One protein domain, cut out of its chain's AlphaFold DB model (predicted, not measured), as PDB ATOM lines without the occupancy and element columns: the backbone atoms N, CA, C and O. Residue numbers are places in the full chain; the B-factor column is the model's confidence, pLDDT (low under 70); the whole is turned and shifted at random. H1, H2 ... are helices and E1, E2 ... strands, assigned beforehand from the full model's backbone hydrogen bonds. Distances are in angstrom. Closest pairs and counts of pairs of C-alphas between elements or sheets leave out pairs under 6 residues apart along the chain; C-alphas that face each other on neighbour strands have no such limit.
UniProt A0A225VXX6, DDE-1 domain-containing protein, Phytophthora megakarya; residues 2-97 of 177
ATOM      1  N   HIS A   2     -19.708  30.472  18.565       73.94
ATOM      2  CA  HIS A   2     -18.854  29.341  18.145       73.94
ATOM      3  C   HIS A   2     -19.654  28.105  17.690       73.94
ATOM      4  O   HIS A   2     -19.391  27.584  16.614       73.94
ATOM      5  N   GLU A   3     -20.666  27.692  18.456       79.44
ATOM      6  CA  GLU A   3     -21.546  26.568  18.085       79.44
ATOM      7  C   GLU A   3     -22.326  26.844  16.797       79.44
ATOM      8  O   GLU A   3     -22.384  26.000  15.910       79.44
ATOM      9  N   GLU A   4     -22.841  28.065  16.651       86.69
ATOM     10  CA  GLU A   4     -23.519  28.510  15.432       86.69
ATOM     11  C   GLU A   4     -22.598  28.439  14.201       86.69
ATOM     12  O   GLU A   4     -23.012  27.965  13.148       86.69
ATOM     13  N   ASN A   5     -21.333  28.856  14.325       88.56
ATOM     14  CA  ASN A   5     -20.361  28.732  13.234       88.56
ATOM     15  C   ASN A   5     -20.039  27.266  12.918       88.56
ATOM     16  O   ASN A   5     -19.935  26.906  11.748       88.56
ATOM     17  N   ASN A   6     -19.905  26.410  13.931       85.62
ATOM     18  CA  ASN A   6     -19.658  24.984  13.715       85.62
ATOM     19  C   ASN A   6     -20.830  24.316  12.977       85.62
ATOM     20  O   ASN A   6     -20.600  23.511  12.075       85.62
ATOM     21  N   ALA A   7     -22.066  24.676  13.332       86.12
ATOM     22  CA  ALA A   7     -23.275  24.101  12.752       86.12
ATOM     23  C   ALA A   7     -23.593  24.646  11.351       86.12
ATOM     24  O   ALA A   7     -23.911  23.874  10.454       86.12
ATOM     25  N   LEU A   8     -23.510  25.966  11.154       90.25
ATOM     26  CA  LEU A   8     -23.992  26.625   9.931       90.25
ATOM     27  C   LEU A   8     -22.887  26.982   8.940       90.25
ATOM     28  O   LEU A   8     -23.174  27.304   7.792       90.25
ATOM     29  N   ARG A   9     -21.632  27.023   9.394       93.69
ATOM     30  CA  ARG A   9     -20.510  27.594   8.633       93.69
ATOM     31  C   ARG A   9     -19.287  26.695   8.659       93.69
ATOM     32  O   ARG A   9     -18.173  27.175   8.481       93.69
ATOM     33  N   ASN A  10     -19.475  25.404   8.934       93.38
ATOM     34  CA  ASN A  10     -18.404  24.409   8.973       93.38
ATOM     35  C   ASN A  10     -17.202  24.818   9.847       93.38
ATOM     36  O   ASN A  10     -16.074  24.449   9.542       93.38
ATOM     37  N   GLY A  11     -17.441  25.599  10.904       92.75
ATOM     38  CA  GLY A  11     -16.416  26.117  11.817       92.75
ATOM     39  C   GLY A  11     -15.800  27.463  11.422       92.75
ATOM     40  O   GLY A  11     -15.119  28.077  12.243       92.75
ATOM     41  N   PHE A  12     -16.098  27.986  10.231       94.12
ATOM     42  CA  PHE A  12     -15.610  29.284   9.771       94.12
ATOM     43  C   PHE A  12     -16.384  30.464  10.374       94.12
ATOM     44  O   PHE A  12     -17.587  30.415  10.639       94.12
ATOM     45  N   GLY A  13     -15.686  31.591  10.528       93.31
ATOM     46  CA  GLY A  13     -16.313  32.879  10.821       93.31
ATOM     47  C   GLY A  13     -17.110  33.429   9.633       93.31
ATOM     48  O   GLY A  13     -16.871  33.082   8.478       93.31
ATOM     49  N   THR A  14     -18.026  34.358   9.908       93.06
ATOM     50  CA  THR A  14     -18.960  34.940   8.924       93.06
ATOM     51  C   THR A  14     -18.285  35.571   7.703       93.06
ATOM     52  O   THR A  14     -18.823  35.493   6.600       93.06
ATOM     53  N   THR A  15     -17.116  36.193   7.876       92.88
ATOM     54  CA  THR A  15     -16.374  36.838   6.782       92.88
ATOM     55  C   THR A  15     -15.797  35.810   5.813       92.88
ATOM     56  O   THR A  15     -16.045  35.899   4.614       92.88
ATOM     57  N   VAL A  16     -15.071  34.817   6.336       93.81
ATOM     58  CA  VAL A  16     -14.397  33.785   5.531       93.81
ATOM     59  C   VAL A  16     -15.414  32.824   4.913       93.81
ATOM     60  O   VAL A  16     -15.250  32.405   3.770       93.81
ATOM     61  N   TRP A  17     -16.517  32.547   5.619       95.44
ATOM     62  CA  TRP A  17     -17.574  31.654   5.147       95.44
ATOM     63  C   TRP A  17     -18.100  32.022   3.755       95.44
ATOM     64  O   TRP A  17     -18.280  31.139   2.927       95.44
ATOM     65  N   LYS A  18     -18.259  33.317   3.445       95.44
ATOM     66  CA  LYS A  18     -18.753  33.772   2.131       95.44
ATOM     67  C   LYS A  18     -17.878  33.308   0.966       95.44
ATOM     68  O   LYS A  18     -18.377  33.118  -0.141       95.44
ATOM     69  N   GLU A  19     -16.573  33.181   1.180       95.69
ATOM     70  CA  GLU A  19     -15.642  32.702   0.157       95.69
ATOM     71  C   GLU A  19     -15.639  31.175   0.090       95.69
ATOM     72  O   GLU A  19     -15.699  30.610  -1.002       95.69
ATOM     73  N   ILE A  20     -15.637  30.516   1.251       95.94
ATOM     74  CA  ILE A  20     -15.646  29.054   1.358       95.94
ATOM     75  C   ILE A  20     -16.925  28.454   0.775       95.94
ATOM     76  O   ILE A  20     -16.854  27.541  -0.042       95.94
ATOM     77  N   GLU A  21     -18.084  29.015   1.109       95.62
ATOM     78  CA  GLU A  21     -19.382  28.602   0.574       95.62
ATOM     79  C   GLU A  21     -19.408  28.705  -0.956       95.62
ATOM     80  O   GLU A  21     -19.814  27.773  -1.649       95.62
ATOM     81  N   ARG A  22     -18.885  29.804  -1.519       95.81
ATOM     82  CA  ARG A  22     -18.761  29.961  -2.978       95.81
ATOM     83  C   ARG A  22     -17.867  28.894  -3.603       95.81
ATOM     84  O   ARG A  22     -18.157  28.451  -4.713       95.81
ATOM     85  N   LEU A  23     -16.783  28.498  -2.935       95.50
ATOM     86  CA  LEU A  23     -15.893  27.441  -3.418       95.50
ATOM     87  C   LEU A  23     -16.571  26.070  -3.373       95.50
ATOM     88  O   LEU A  23     -16.517  25.353  -4.370       95.50
ATOM     89  N   MET A  24     -17.251  25.741  -2.273       94.62
ATOM     90  CA  MET A  24     -17.986  24.481  -2.107       94.62
ATOM     91  C   MET A  24     -19.183  24.363  -3.058       94.62
ATOM     92  O   MET A  24     -19.494  23.275  -3.522       94.62
ATOM     93  N   ASN A  25     -19.824  25.478  -3.416       94.50
ATOM     94  CA  ASN A  25     -20.883  25.481  -4.430       94.50
ATOM     95  C   ASN A  25     -20.332  25.334  -5.856       94.50
ATOM     96  O   ASN A  25     -21.024  24.856  -6.751       94.50
ATOM     97  N   LYS A  26     -19.095  25.785  -6.092       96.50
ATOM     98  CA  LYS A  26     -18.466  25.756  -7.416       96.50
ATOM     99  C   LYS A  26     -17.807  24.414  -7.733       96.50
ATOM    100  O   LYS A  26     -17.732  24.043  -8.904       96.50
ATOM    101  N   TYR A  27     -17.285  23.723  -6.727       92.62
ATOM    102  CA  TYR A  27     -16.521  22.491  -6.893       92.62
ATOM    103  C   TYR A  27     -17.110  21.371  -6.033       92.62
ATOM    104  O   TYR A  27     -17.617  21.652  -4.954       92.62
ATOM    105  N   PRO A  28     -17.007  20.098  -6.456       88.75
ATOM    106  CA  PRO A  28     -17.467  18.961  -5.664       88.75
ATOM    107  C   PRO A  28     -16.492  18.684  -4.507       88.75
ATOM    108  O   PRO A  28     -15.718  17.729  -4.536       88.75
ATOM    109  N   CYS A  29     -16.481  19.565  -3.508       90.31
ATOM    110  CA  CYS A  29     -15.687  19.414  -2.300       90.31
ATOM    111  C   CYS A  29     -16.440  19.903  -1.060       90.31
ATOM    112  O   CYS A  29     -17.385  20.687  -1.140       90.31
ATOM    113  N   GLN A  30     -15.988  19.439   0.105       92.94
ATOM    114  CA  GLN A  30     -16.394  19.963   1.404       92.94
ATOM    115  C   GLN A  30     -15.181  20.561   2.107       92.94
ATOM    116  O   GLN A  30     -14.092  19.989   2.070       92.94
ATOM    117  N   ILE A  31     -15.369  21.723   2.728       94.62
ATOM    118  CA  ILE A  31     -14.311  22.444   3.430       94.62
ATOM    119  C   ILE A  31     -14.800  22.725   4.847       94.62
ATOM    120  O   ILE A  31     -15.880  23.287   5.047       94.62
ATOM    121  N   TYR A  32     -13.978  22.338   5.818       94.31
ATOM    122  CA  TYR A  32     -14.236  22.515   7.239       94.31
ATOM    123  C   TYR A  32     -13.048  23.184   7.917       94.31
ATOM    124  O   TYR A  32     -11.905  23.024   7.490       94.31
ATOM    125  N   ASP A  33     -13.344  23.900   8.992       93.12
ATOM    126  CA  ASP A  33     -12.382  24.479   9.915       93.12
ATOM    127  C   ASP A  33     -12.775  24.125  11.350       93.12
ATOM    128  O   ASP A  33     -13.908  23.741  11.648       93.12
ATOM    129  N   ASN A  34     -11.821  24.227  12.258       90.56
ATOM    130  CA  ASN A  34     -12.066  24.134  13.684       90.56
ATOM    131  C   ASN A  34     -10.960  24.872  14.440       90.56
ATOM    132  O   ASN A  34      -9.925  25.227  13.889       90.56
ATOM    133  N   LYS A  35     -11.160  25.085  15.744       86.88
ATOM    134  CA  LYS A  35     -10.236  25.879  16.573       86.88
ATOM    135  C   LYS A  35      -8.782  25.406  16.532       86.88
ATOM    136  O   LYS A  35      -7.891  26.222  16.742       86.88
ATOM    137  N   THR A  36      -8.544  24.112  16.338       88.44
ATOM    138  CA  THR A  36      -7.196  23.534  16.313       88.44
ATOM    139  C   THR A  36      -6.649  23.376  14.898       88.44
ATOM    140  O   THR A  36      -5.476  23.042  14.759       88.44
ATOM    141  N   ALA A  37      -7.467  23.599  13.865       87.25
ATOM    142  CA  ALA A  37      -7.193  23.233  12.477       87.25
ATOM    143  C   ALA A  37      -6.731  21.766  12.319       87.25
ATOM    144  O   ALA A  37      -5.964  21.439  11.413       87.25
ATOM    145  N   TRP A  38      -7.177  20.878  13.217       91.44
ATOM    146  CA  TRP A  38      -6.800  19.462  13.236       91.44
ATOM    147  C   TRP A  38      -7.969  18.565  12.854       91.44
ATOM    148  O   TRP A  38      -9.123  18.845  13.176       91.44
ATOM    149  N   TRP A  39      -7.664  17.446  12.204       94.19
ATOM    150  CA  TRP A  39      -8.657  16.416  11.924       94.19
ATOM    151  C   TRP A  39      -9.182  15.792  13.227       94.19
ATOM    152  O   TRP A  39      -8.421  15.602  14.178       94.19
ATOM    153  N   ASN A  40     -10.477  15.478  13.285       94.75
ATOM    154  CA  ASN A  40     -11.130  14.912  14.468       94.75
ATOM    155  C   ASN A  40     -12.207  13.882  14.079       94.75
ATOM    156  O   ASN A  40     -12.481  13.677  12.899       94.75
ATOM    157  N   THR A  41     -12.802  13.231  15.080       96.25
ATOM    158  CA  THR A  41     -13.835  12.198  14.898       96.25
ATOM    159  C   THR A  41     -15.021  12.675  14.062       96.25
ATOM    160  O   THR A  41     -15.445  11.967  13.153       96.25
ATOM    161  N   ASP A  42     -15.532  13.880  14.313       94.75
ATOM    162  CA  ASP A  42     -16.698  14.397  13.587       94.75
ATOM    163  C   ASP A  42     -16.381  14.620  12.104       94.75
ATOM    164  O   ASP A  42     -17.194  14.317  11.231       94.75
ATOM    165  N   LEU A  43     -15.175  15.112  11.803       95.50
ATOM    166  CA  LEU A  43     -14.699  15.260  10.428       95.50
ATOM    167  C   LEU A  43     -14.513  13.906   9.743       95.50
ATOM    168  O   LEU A  43     -14.832  13.789   8.562       95.50
ATOM    169  N   SER A  44     -14.070  12.879  10.471       97.19
ATOM    170  CA  SER A  44     -14.001  11.511   9.952       97.19
ATOM    171  C   SER A  44     -15.377  10.990   9.526       97.19
ATOM    172  O   SER A  44     -15.510  10.440   8.435       97.19
ATOM    173  N   VAL A  45     -16.415  11.203  10.342       97.38
ATOM    174  CA  VAL A  45     -17.794  10.807  10.001       97.38
ATOM    175  C   VAL A  45     -18.311  11.598   8.799       97.38
ATOM    176  O   VAL A  45     -18.795  10.999   7.842       97.38
ATOM    177  N   LYS A  46     -18.139  12.927   8.785       95.62
ATOM    178  CA  LYS A  46     -18.547  13.781   7.652       95.62
ATOM    179  C   LYS A  46     -17.846  13.407   6.346       95.62
ATOM    180  O   LYS A  46     -18.454  13.451   5.281       95.62
ATOM    181  N   PHE A  47     -16.572  13.025   6.421       96.00
ATOM    182  CA  PHE A  47     -15.827  12.514   5.274       96.00
ATOM    183  C   PHE A  47     -16.465  11.232   4.726       96.00
ATOM    184  O   PHE A  47     -16.705  11.134   3.520       96.00
ATOM    185  N   LEU A  48     -16.787  10.274   5.602       96.88
ATOM    186  CA  LEU A  48     -17.450   9.035   5.198       96.88
ATOM    187  C   LEU A  48     -18.831   9.297   4.588       96.88
ATOM    188  O   LEU A  48     -19.168   8.719   3.556       96.88
ATOM    189  N   GLU A  49     -19.603  10.194   5.196       95.81
ATOM    190  CA  GLU A  49     -20.928  10.583   4.721       95.81
ATOM    191  C   GLU A  49     -20.855  11.155   3.304       95.81
ATOM    192  O   GLU A  49     -21.500  10.653   2.382       95.81
ATOM    193  N   TYR A  50     -20.005  12.162   3.110       94.44
ATOM    194  CA  TYR A  50     -19.892  12.864   1.841       94.44
ATOM    195  C   TYR A  50     -19.440  11.952   0.691       94.44
ATOM    196  O   TYR A  50     -19.962  12.055  -0.420       94.44
ATOM    197  N   HIS A  51     -18.483  11.056   0.946       93.00
ATOM    198  CA  HIS A  51     -17.889  10.226  -0.103       93.00
ATOM    199  C   HIS A  51     -18.587   8.878  -0.319       93.00
ATOM    200  O   HIS A  51     -18.523   8.346  -1.428       93.00
ATOM    201  N   PHE A  52     -19.236   8.313   0.705       95.00
ATOM    202  CA  PHE A  52     -19.713   6.926   0.668       95.00
ATOM    203  C   PHE A  52     -21.167   6.724   1.112       95.00
ATOM    204  O   PHE A  52     -21.664   5.610   0.954       95.00
ATOM    205  N   ALA A  53     -21.886   7.724   1.636       93.12
ATOM    206  CA  ALA A  53     -23.292   7.513   2.015       93.12
ATOM    207  C   ALA A  53     -24.264   7.591   0.824       93.12
ATOM    208  O   ALA A  53     -25.342   6.997   0.867       93.12
ATOM    209  N   THR A  54     -23.888   8.300  -0.246       89.50
ATOM    210  CA  THR A  54     -24.754   8.606  -1.405       89.50
ATOM    211  C   THR A  54     -24.515   7.712  -2.625       89.50
ATOM    212  O   THR A  54     -25.084   7.944  -3.691       89.50
ATOM    213  N   ARG A  55     -23.681   6.675  -2.496       92.00
ATOM    214  CA  ARG A  55     -23.417   5.704  -3.574       92.00
ATOM    215  C   ARG A  55     -24.673   4.898  -3.907       92.00
ATOM    216  O   ARG A  55     -25.449   4.548  -3.026       92.00
ATOM    217  N   SER A  56     -24.848   4.584  -5.189       89.62
ATOM    218  CA  SER A  56     -26.026   3.874  -5.706       89.62
ATOM    219  C   SER A  56     -26.079   2.399  -5.301       89.62
ATOM    220  O   SER A  56     -27.161   1.833  -5.210       89.62
ATOM    221  N   ASN A  57     -24.928   1.775  -5.047       90.12
ATOM    222  CA  ASN A  57     -24.788   0.369  -4.669       90.12
ATOM    223  C   ASN A  57     -24.489   0.225  -3.169       90.12
ATOM    224  O   ASN A  57     -23.409  -0.204  -2.763       90.12
ATOM    225  N   ARG A  58     -25.431   0.646  -2.318       83.62
ATOM    226  CA  ARG A  58     -25.225   0.617  -0.861       83.62
ATOM    227  C   ARG A  58     -25.112  -0.789  -0.288       83.62
ATOM    228  O   ARG A  58     -24.466  -0.926   0.741       83.62
ATOM    229  N   ASP A  59     -25.682  -1.795  -0.941       88.00
ATOM    230  CA  ASP A  59     -25.610  -3.189  -0.490       88.00
ATOM    231  C   ASP A  59     -24.215  -3.805  -0.698       88.00
ATOM    232  O   ASP A  59     -23.859  -4.776  -0.035       88.00
ATOM    233  N   ASP A  60     -23.392  -3.200  -1.561       93.75
ATOM    234  CA  ASP A  60     -22.026  -3.652  -1.797       93.75
ATOM    235  C   ASP A  60     -21.067  -3.125  -0.725       93.75
ATOM    236  O   ASP A  60     -21.041  -1.934  -0.378       93.75
ATOM    237  N   ASN A  61     -20.183  -4.012  -0.275       95.38
ATOM    238  CA  ASN A  61     -19.084  -3.646   0.606       95.38
ATOM    239  C   ASN A  61     -18.021  -2.834  -0.142       95.38
ATOM    240  O   ASN A  61     -17.531  -3.242  -1.195       95.38
ATOM    241  N   VAL A  62     -17.601  -1.715   0.449       95.88
ATOM    242  CA  VAL A  62     -16.458  -0.918  -0.019       95.88
ATOM    243  C   VAL A  62     -15.323  -1.029   0.985       95.88
ATOM    244  O   VAL A  62     -15.492  -0.686   2.149       95.88
ATOM    245  N   LEU A  63     -14.151  -1.470   0.532       94.81
ATOM    246  CA  LEU A  63     -12.933  -1.452   1.336       94.81
ATOM    247  C   LEU A  63     -12.273  -0.071   1.259       94.81
ATOM    248  O   LEU A  63     -11.833   0.347   0.187       94.81
ATOM    249  N   LEU A  64     -12.155   0.611   2.397       93.94
ATOM    250  CA  LEU A  64     -11.413   1.860   2.528       93.94
ATOM    251  C   LEU A  64     -10.105   1.615   3.285       93.94
ATOM    252  O   LEU A  64     -10.106   1.281   4.469       93.94
ATOM    253  N   LEU A  65      -8.983   1.831   2.596       91.44
ATOM    254  CA  LEU A  65      -7.659   1.872   3.210       91.44
ATOM    255  C   LEU A  65      -7.417   3.271   3.788       91.44
ATOM    256  O   LEU A  65      -7.305   4.235   3.028       91.44
ATOM    257  N   TRP A  66      -7.320   3.379   5.112       92.25
ATOM    258  CA  TRP A  66      -7.136   4.654   5.811       92.25
ATOM    259  C   TRP A  66      -5.923   4.597   6.743       92.25
ATOM    260  O   TRP A  66      -5.555   3.528   7.231       92.25
ATOM    261  N   ASP A  67      -5.249   5.723   6.963       89.44
ATOM    262  CA  ASP A  67      -4.057   5.766   7.805       89.44
ATOM    263  C   ASP A  67      -4.386   5.588   9.300       89.44
ATOM    264  O   ASP A  67      -5.527   5.731   9.745       89.44
ATOM    265  N   ASP A  68      -3.361   5.260  10.088       90.69
ATOM    266  CA  ASP A  68      -3.459   4.930  11.517       90.69
ATOM    267  C   ASP A  68      -3.739   6.138  12.442       90.69
ATOM    268  O   ASP A  68      -3.597   6.048  13.661       90.69
ATOM    269  N   PHE A  69      -4.133   7.301  11.917       91.25
ATOM    270  CA  PHE A  69      -4.475   8.429  12.778       91.25
ATOM    271  C   PHE A  69      -5.690   8.117  13.664       91.25
ATOM    272  O   PHE A  69      -6.736   7.665  13.201       91.25
ATOM    273  N   SER A  70      -5.563   8.374  14.968       93.50
ATOM    274  CA  SER A  70      -6.512   7.902  15.988       93.50
ATOM    275  C   SER A  70      -7.954   8.364  15.761       93.50
ATOM    276  O   SER A  70      -8.883   7.607  16.038       93.50
ATOM    277  N   ALA A  71      -8.158   9.559  15.202       94.94
ATOM    278  CA  ALA A  71      -9.490  10.090  14.911       94.94
ATOM    279  C   ALA A  71     -10.256   9.300  13.831       94.94
ATOM    280  O   ALA A  71     -11.469   9.469  13.705       94.94
ATOM    281  N   HIS A  72      -9.582   8.453  13.049       94.88
ATOM    282  CA  HIS A  72     -10.208   7.565  12.061       94.88
ATOM    283  C   HIS A  72     -10.765   6.282  12.694       94.88
ATOM    284  O   HIS A  72     -11.604   5.611  12.102       94.88
ATOM    285  N   TRP A  73     -10.314   5.937  13.903       96.69
ATOM    286  CA  TRP A  73     -10.554   4.630  14.528       96.69
ATOM    287  C   TRP A  73     -11.407   4.710  15.797       96.69
ATOM    288  O   TRP A  73     -11.472   3.755  16.567       96.69
ATOM    289  N   THR A  74     -12.054   5.847  16.046       98.00
ATOM    290  CA  THR A  74     -12.991   5.988  17.169       98.00
ATOM    291  C   THR A  74     -14.287   5.225  16.904       98.00
ATOM    292  O   THR A  74     -14.719   5.153  15.755       98.00
ATOM    293  N   GLN A  75     -14.948   4.730  17.956       98.19
ATOM    294  CA  GLN A  75     -16.175   3.932  17.832       98.19
ATOM    295  C   GLN A  75     -17.256   4.569  16.932       98.19
ATOM    296  O   GLN A  75     -17.732   3.870  16.043       98.19
ATOM    297  N   PRO A  76     -17.561   5.885  17.024       98.50
ATOM    298  CA  PRO A  76     -18.549   6.511  16.138       98.50
ATOM    299  C   PRO A  76     -18.213   6.395  14.645       98.50
ATOM    300  O   PRO A  76     -19.104   6.275  13.812       98.50
ATOM    301  N   VAL A  77     -16.923   6.411  14.299       98.31
ATOM    302  CA  VAL A  77     -16.459   6.287  12.909       98.31
ATOM    303  C   VAL A  77     -16.602   4.850  12.426       98.31
ATOM    304  O   VAL A  77     -17.072   4.630  11.313       98.31
ATOM    305  N   LEU A  78     -16.240   3.879  13.270       98.19
ATOM    306  CA  LEU A  78     -16.388   2.454  12.967       98.19
ATOM    307  C   LEU A  78     -17.864   2.082  12.775       98.19
ATOM    308  O   LEU A  78     -18.213   1.440  11.784       98.19
ATOM    309  N   ASP A  79     -18.726   2.535  13.687       98.38
ATOM    310  CA  ASP A  79     -20.168   2.282  13.645       98.38
ATOM    311  C   ASP A  79     -20.791   2.904  12.398       98.38
ATOM    312  O   ASP A  79     -21.548   2.246  11.679       98.38
ATOM    313  N   TYR A  80     -20.431   4.156  12.094       98.19
ATOM    314  CA  TYR A  80     -20.948   4.833  10.916       98.19
ATOM    315  C   TYR A  80     -20.491   4.149   9.625       98.19
ATOM    316  O   TYR A  80     -21.337   3.854   8.782       98.19
ATOM    317  N   ALA A  81     -19.198   3.825   9.490       97.75
ATOM    318  CA  ALA A  81     -18.660   3.112   8.331       97.75
ATOM    319  C   ALA A  81     -19.386   1.777   8.104       97.75
ATOM    320  O   ALA A  81     -19.844   1.505   6.994       97.75
ATOM    321  N   SER A  82     -19.577   1.000   9.174       97.06
ATOM    322  CA  SER A  82     -20.336  -0.252   9.140       97.06
ATOM    323  C   SER A  82     -21.782  -0.033   8.679       97.06
ATOM    324  O   SER A  82     -22.250  -0.719   7.774       97.06
ATOM    325  N   SER A  83     -22.469   0.992   9.203       96.81
ATOM    326  CA  SER A  83     -23.863   1.306   8.834       96.81
ATOM    327  C   SER A  83     -24.060   1.653   7.352       96.81
ATOM    328  O   SER A  83     -25.170   1.574   6.819       96.81
ATOM    329  N   ILE A  84     -22.981   2.047   6.674       96.44
ATOM    330  CA  ILE A  84     -22.984   2.372   5.253       96.44
ATOM    331  C   ILE A  84     -22.236   1.336   4.414       96.44
ATOM    332  O   ILE A  84     -21.899   1.674   3.290       96.44
ATOM    333  N   ASN A  85     -21.976   0.119   4.914       96.94
ATOM    334  CA  ASN A  85     -21.243  -0.965   4.234       96.94
ATOM    335  C   ASN A  85     -19.838  -0.560   3.748       96.94
ATOM    336  O   ASN A  85     -19.392  -0.933   2.658       96.94
ATOM    337  N   VAL A  86     -19.140   0.260   4.537       97.31
ATOM    338  CA  VAL A  86     -17.730   0.603   4.335       97.31
ATOM    339  C   VAL A  86     -16.887  -0.163   5.350       97.31
ATOM    340  O   VAL A  86     -16.992   0.033   6.558       97.31
ATOM    341  N   ILE A  87     -16.011  -1.023   4.846       96.69
ATOM    342  CA  ILE A  87     -15.042  -1.778   5.632       96.69
ATOM    343  C   ILE A  87     -13.775  -0.932   5.741       96.69
ATOM    344  O   ILE A  87     -13.097  -0.686   4.743       96.69
ATOM    345  N   LEU A  88     -13.441  -0.496   6.953       96.00
ATOM    346  CA  LEU A  88     -12.215   0.253   7.213       96.00
ATOM    347  C   LEU A  88     -11.047  -0.706   7.434       96.00
ATOM    348  O   LEU A  88     -11.125  -1.622   8.253       96.00
ATOM    349  N   HIS A  89      -9.938  -0.467   6.742       93.00
ATOM    350  CA  HIS A  89      -8.703  -1.205   6.954       93.00
ATOM    351  C   HIS A  89      -7.526  -0.255   7.128       93.00
ATOM    352  O   HIS A  89      -7.363   0.726   6.401       93.00
ATOM    353  N   LYS A  90      -6.717  -0.541   8.144       90.88
ATOM    354  CA  LYS A  90      -5.642   0.333   8.588       90.88
ATOM    355  C   LYS A  90      -4.405   0.135   7.727       90.88
ATOM    356  O   LYS A  90      -3.902  -0.980   7.607       90.88
ATOM    357  N   VAL A  91      -3.876   1.223   7.179       87.56
ATOM    358  CA  VAL A  91      -2.534   1.215   6.592       87.56
ATOM    359  C   VAL A  91      -1.520   1.109   7.737       87.56
ATOM    360  O   VAL A  91      -1.584   1.922   8.663       87.56
ATOM    361  N   PRO A  92      -0.583   0.140   7.705       84.44
ATOM    362  CA  PRO A  92       0.369  -0.051   8.787       84.44
ATOM    363  C   PRO A  92       1.134   1.237   9.129       84.44
ATOM    364  O   PRO A  92       1.707   1.873   8.229       84.44
ATOM    365  N   PRO A  93       1.196   1.622  10.416       79.06
ATOM    366  CA  PRO A  93       1.945   2.797  10.833       79.06
ATOM    367  C   PRO A  93       3.415   2.674  10.417       79.06
ATOM    368  O   PRO A  93       4.001   1.593  10.459       79.06
ATOM    369  N   LYS A  94       4.017   3.805  10.027       81.50
ATOM    370  CA  LYS A  94       5.381   3.944   9.462       81.50
ATOM    371  C   LYS A  94       5.560   3.484   8.013       81.50
ATOM    372  O   LYS A  94       6.606   3.774   7.438       81.50
ATOM    373  N   TYR A  95       4.557   2.860   7.400       76.25
ATOM    374  CA  TYR A  95       4.623   2.425   6.000       76.25
ATOM    375  C   TYR A  95       3.750   3.256   5.060       76.25
ATOM    376  O   TYR A  95       3.698   2.974   3.871       76.25
ATOM    377  N   THR A  96       3.113   4.319   5.554       75.19
ATOM    378  CA  THR A  96       2.210   5.193   4.793       75.19
ATOM    379  C   THR A  96       2.806   5.673   3.465       75.19
ATOM    380  O   THR A  96       2.174   5.557   2.423       75.19
ATOM    381  N   TYR A  97       4.075   6.093   3.463       69.06
ATOM    382  CA  TYR A  97       4.750   6.594   2.260       69.06
ATOM    383  C   TYR A  97       4.954   5.541   1.151       69.06
ATOM    384  O   TYR A  97       5.216   5.914   0.008       69.06
TER     385      TYR A  97
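AT A GLANCE: This is residues 2 to 97 of the 177 residues of the protein "DDE-1 domain-containing protein" of Phytophthora megakarya (UniProt A0A225VXX6). What is the overall shape? There are two lobes: H1 and H2 make a loose pair of helices at one end, and at the other H3 packs side by side with H4, which packs on a small sheet of two strands. The long link of residues 27 to 40 crosses between these lobes. What are its parts and size? The printed part has 96 residues with H1, H2, H3, E1, H4 and E2 in that order, mostly helix, and the sheet E1 E2 is parallel. It is only just loose, close to compact, with a radius of gyration of the C-alphas of 15.1 A and spans of 40 by 34 by 26 A.

HOW THE PARTS SIT: How is the sheet made? E1, residues 62 to 66, and E2, residues 86 to 90, are parallel at 30 degrees. N 64 and O 87 are 2.8 A apart and N 89 and O 64 are 2.9 A apart, both within hydrogen-bond range. What joins the strands? H4, residues 75 to 83, lies between them along the chain in a strand-helix-strand unit, two parallel neighbour strands joined through a helix, with a right-handed crossover. The closest C-alphas of H4 and E2 are those of Ala 81 and Ile 87, 6.7 A apart. Which helices meet? H3, residues 41 to 53, touches H4 at a shallow tilt of 9 degrees, the same way, with the closest C-alphas, Val 45 and Val 77, 5.5 A apart. H1, residues 2 to 8, and H2, residues 14 to 26, are close but not clearly touching, with the closest C-alphas, Asn 5 and Thr 14, 7.7 A apart; H2 is apart from H3. Do the helices' backbones pair throughout? In H1, H3 and H4 every O i to N i+4 pair is within hydrogen-bond range, and in H2 6 of 9 are.

IN THESE COORDINATES: Where do the strands run? E1 spans 12.3 A from C-alpha 62 at (-16.458, -0.918, -0.019), and E2 spans 12.8 A to C-alpha 90 at (-5.642, 0.333, 8.588). How long are the helices? H2 spans 18.8 A, H3 16.7 A, H4 12.1 A and H1 10.1 A, which begins with C-alpha 2 at (-18.854, 29.341, 18.145).

THE WHOLE: How far does it reach? The two C-alphas farthest apart are those of Thr 15 and Asp 60, 41.8 A. Which links are long? H2 to H3 is a long link of 14 residues, and the printed part has no cut. Where is confidence low? The mean pLDDT of the printed part is 92.2, and residue 97 is under 70.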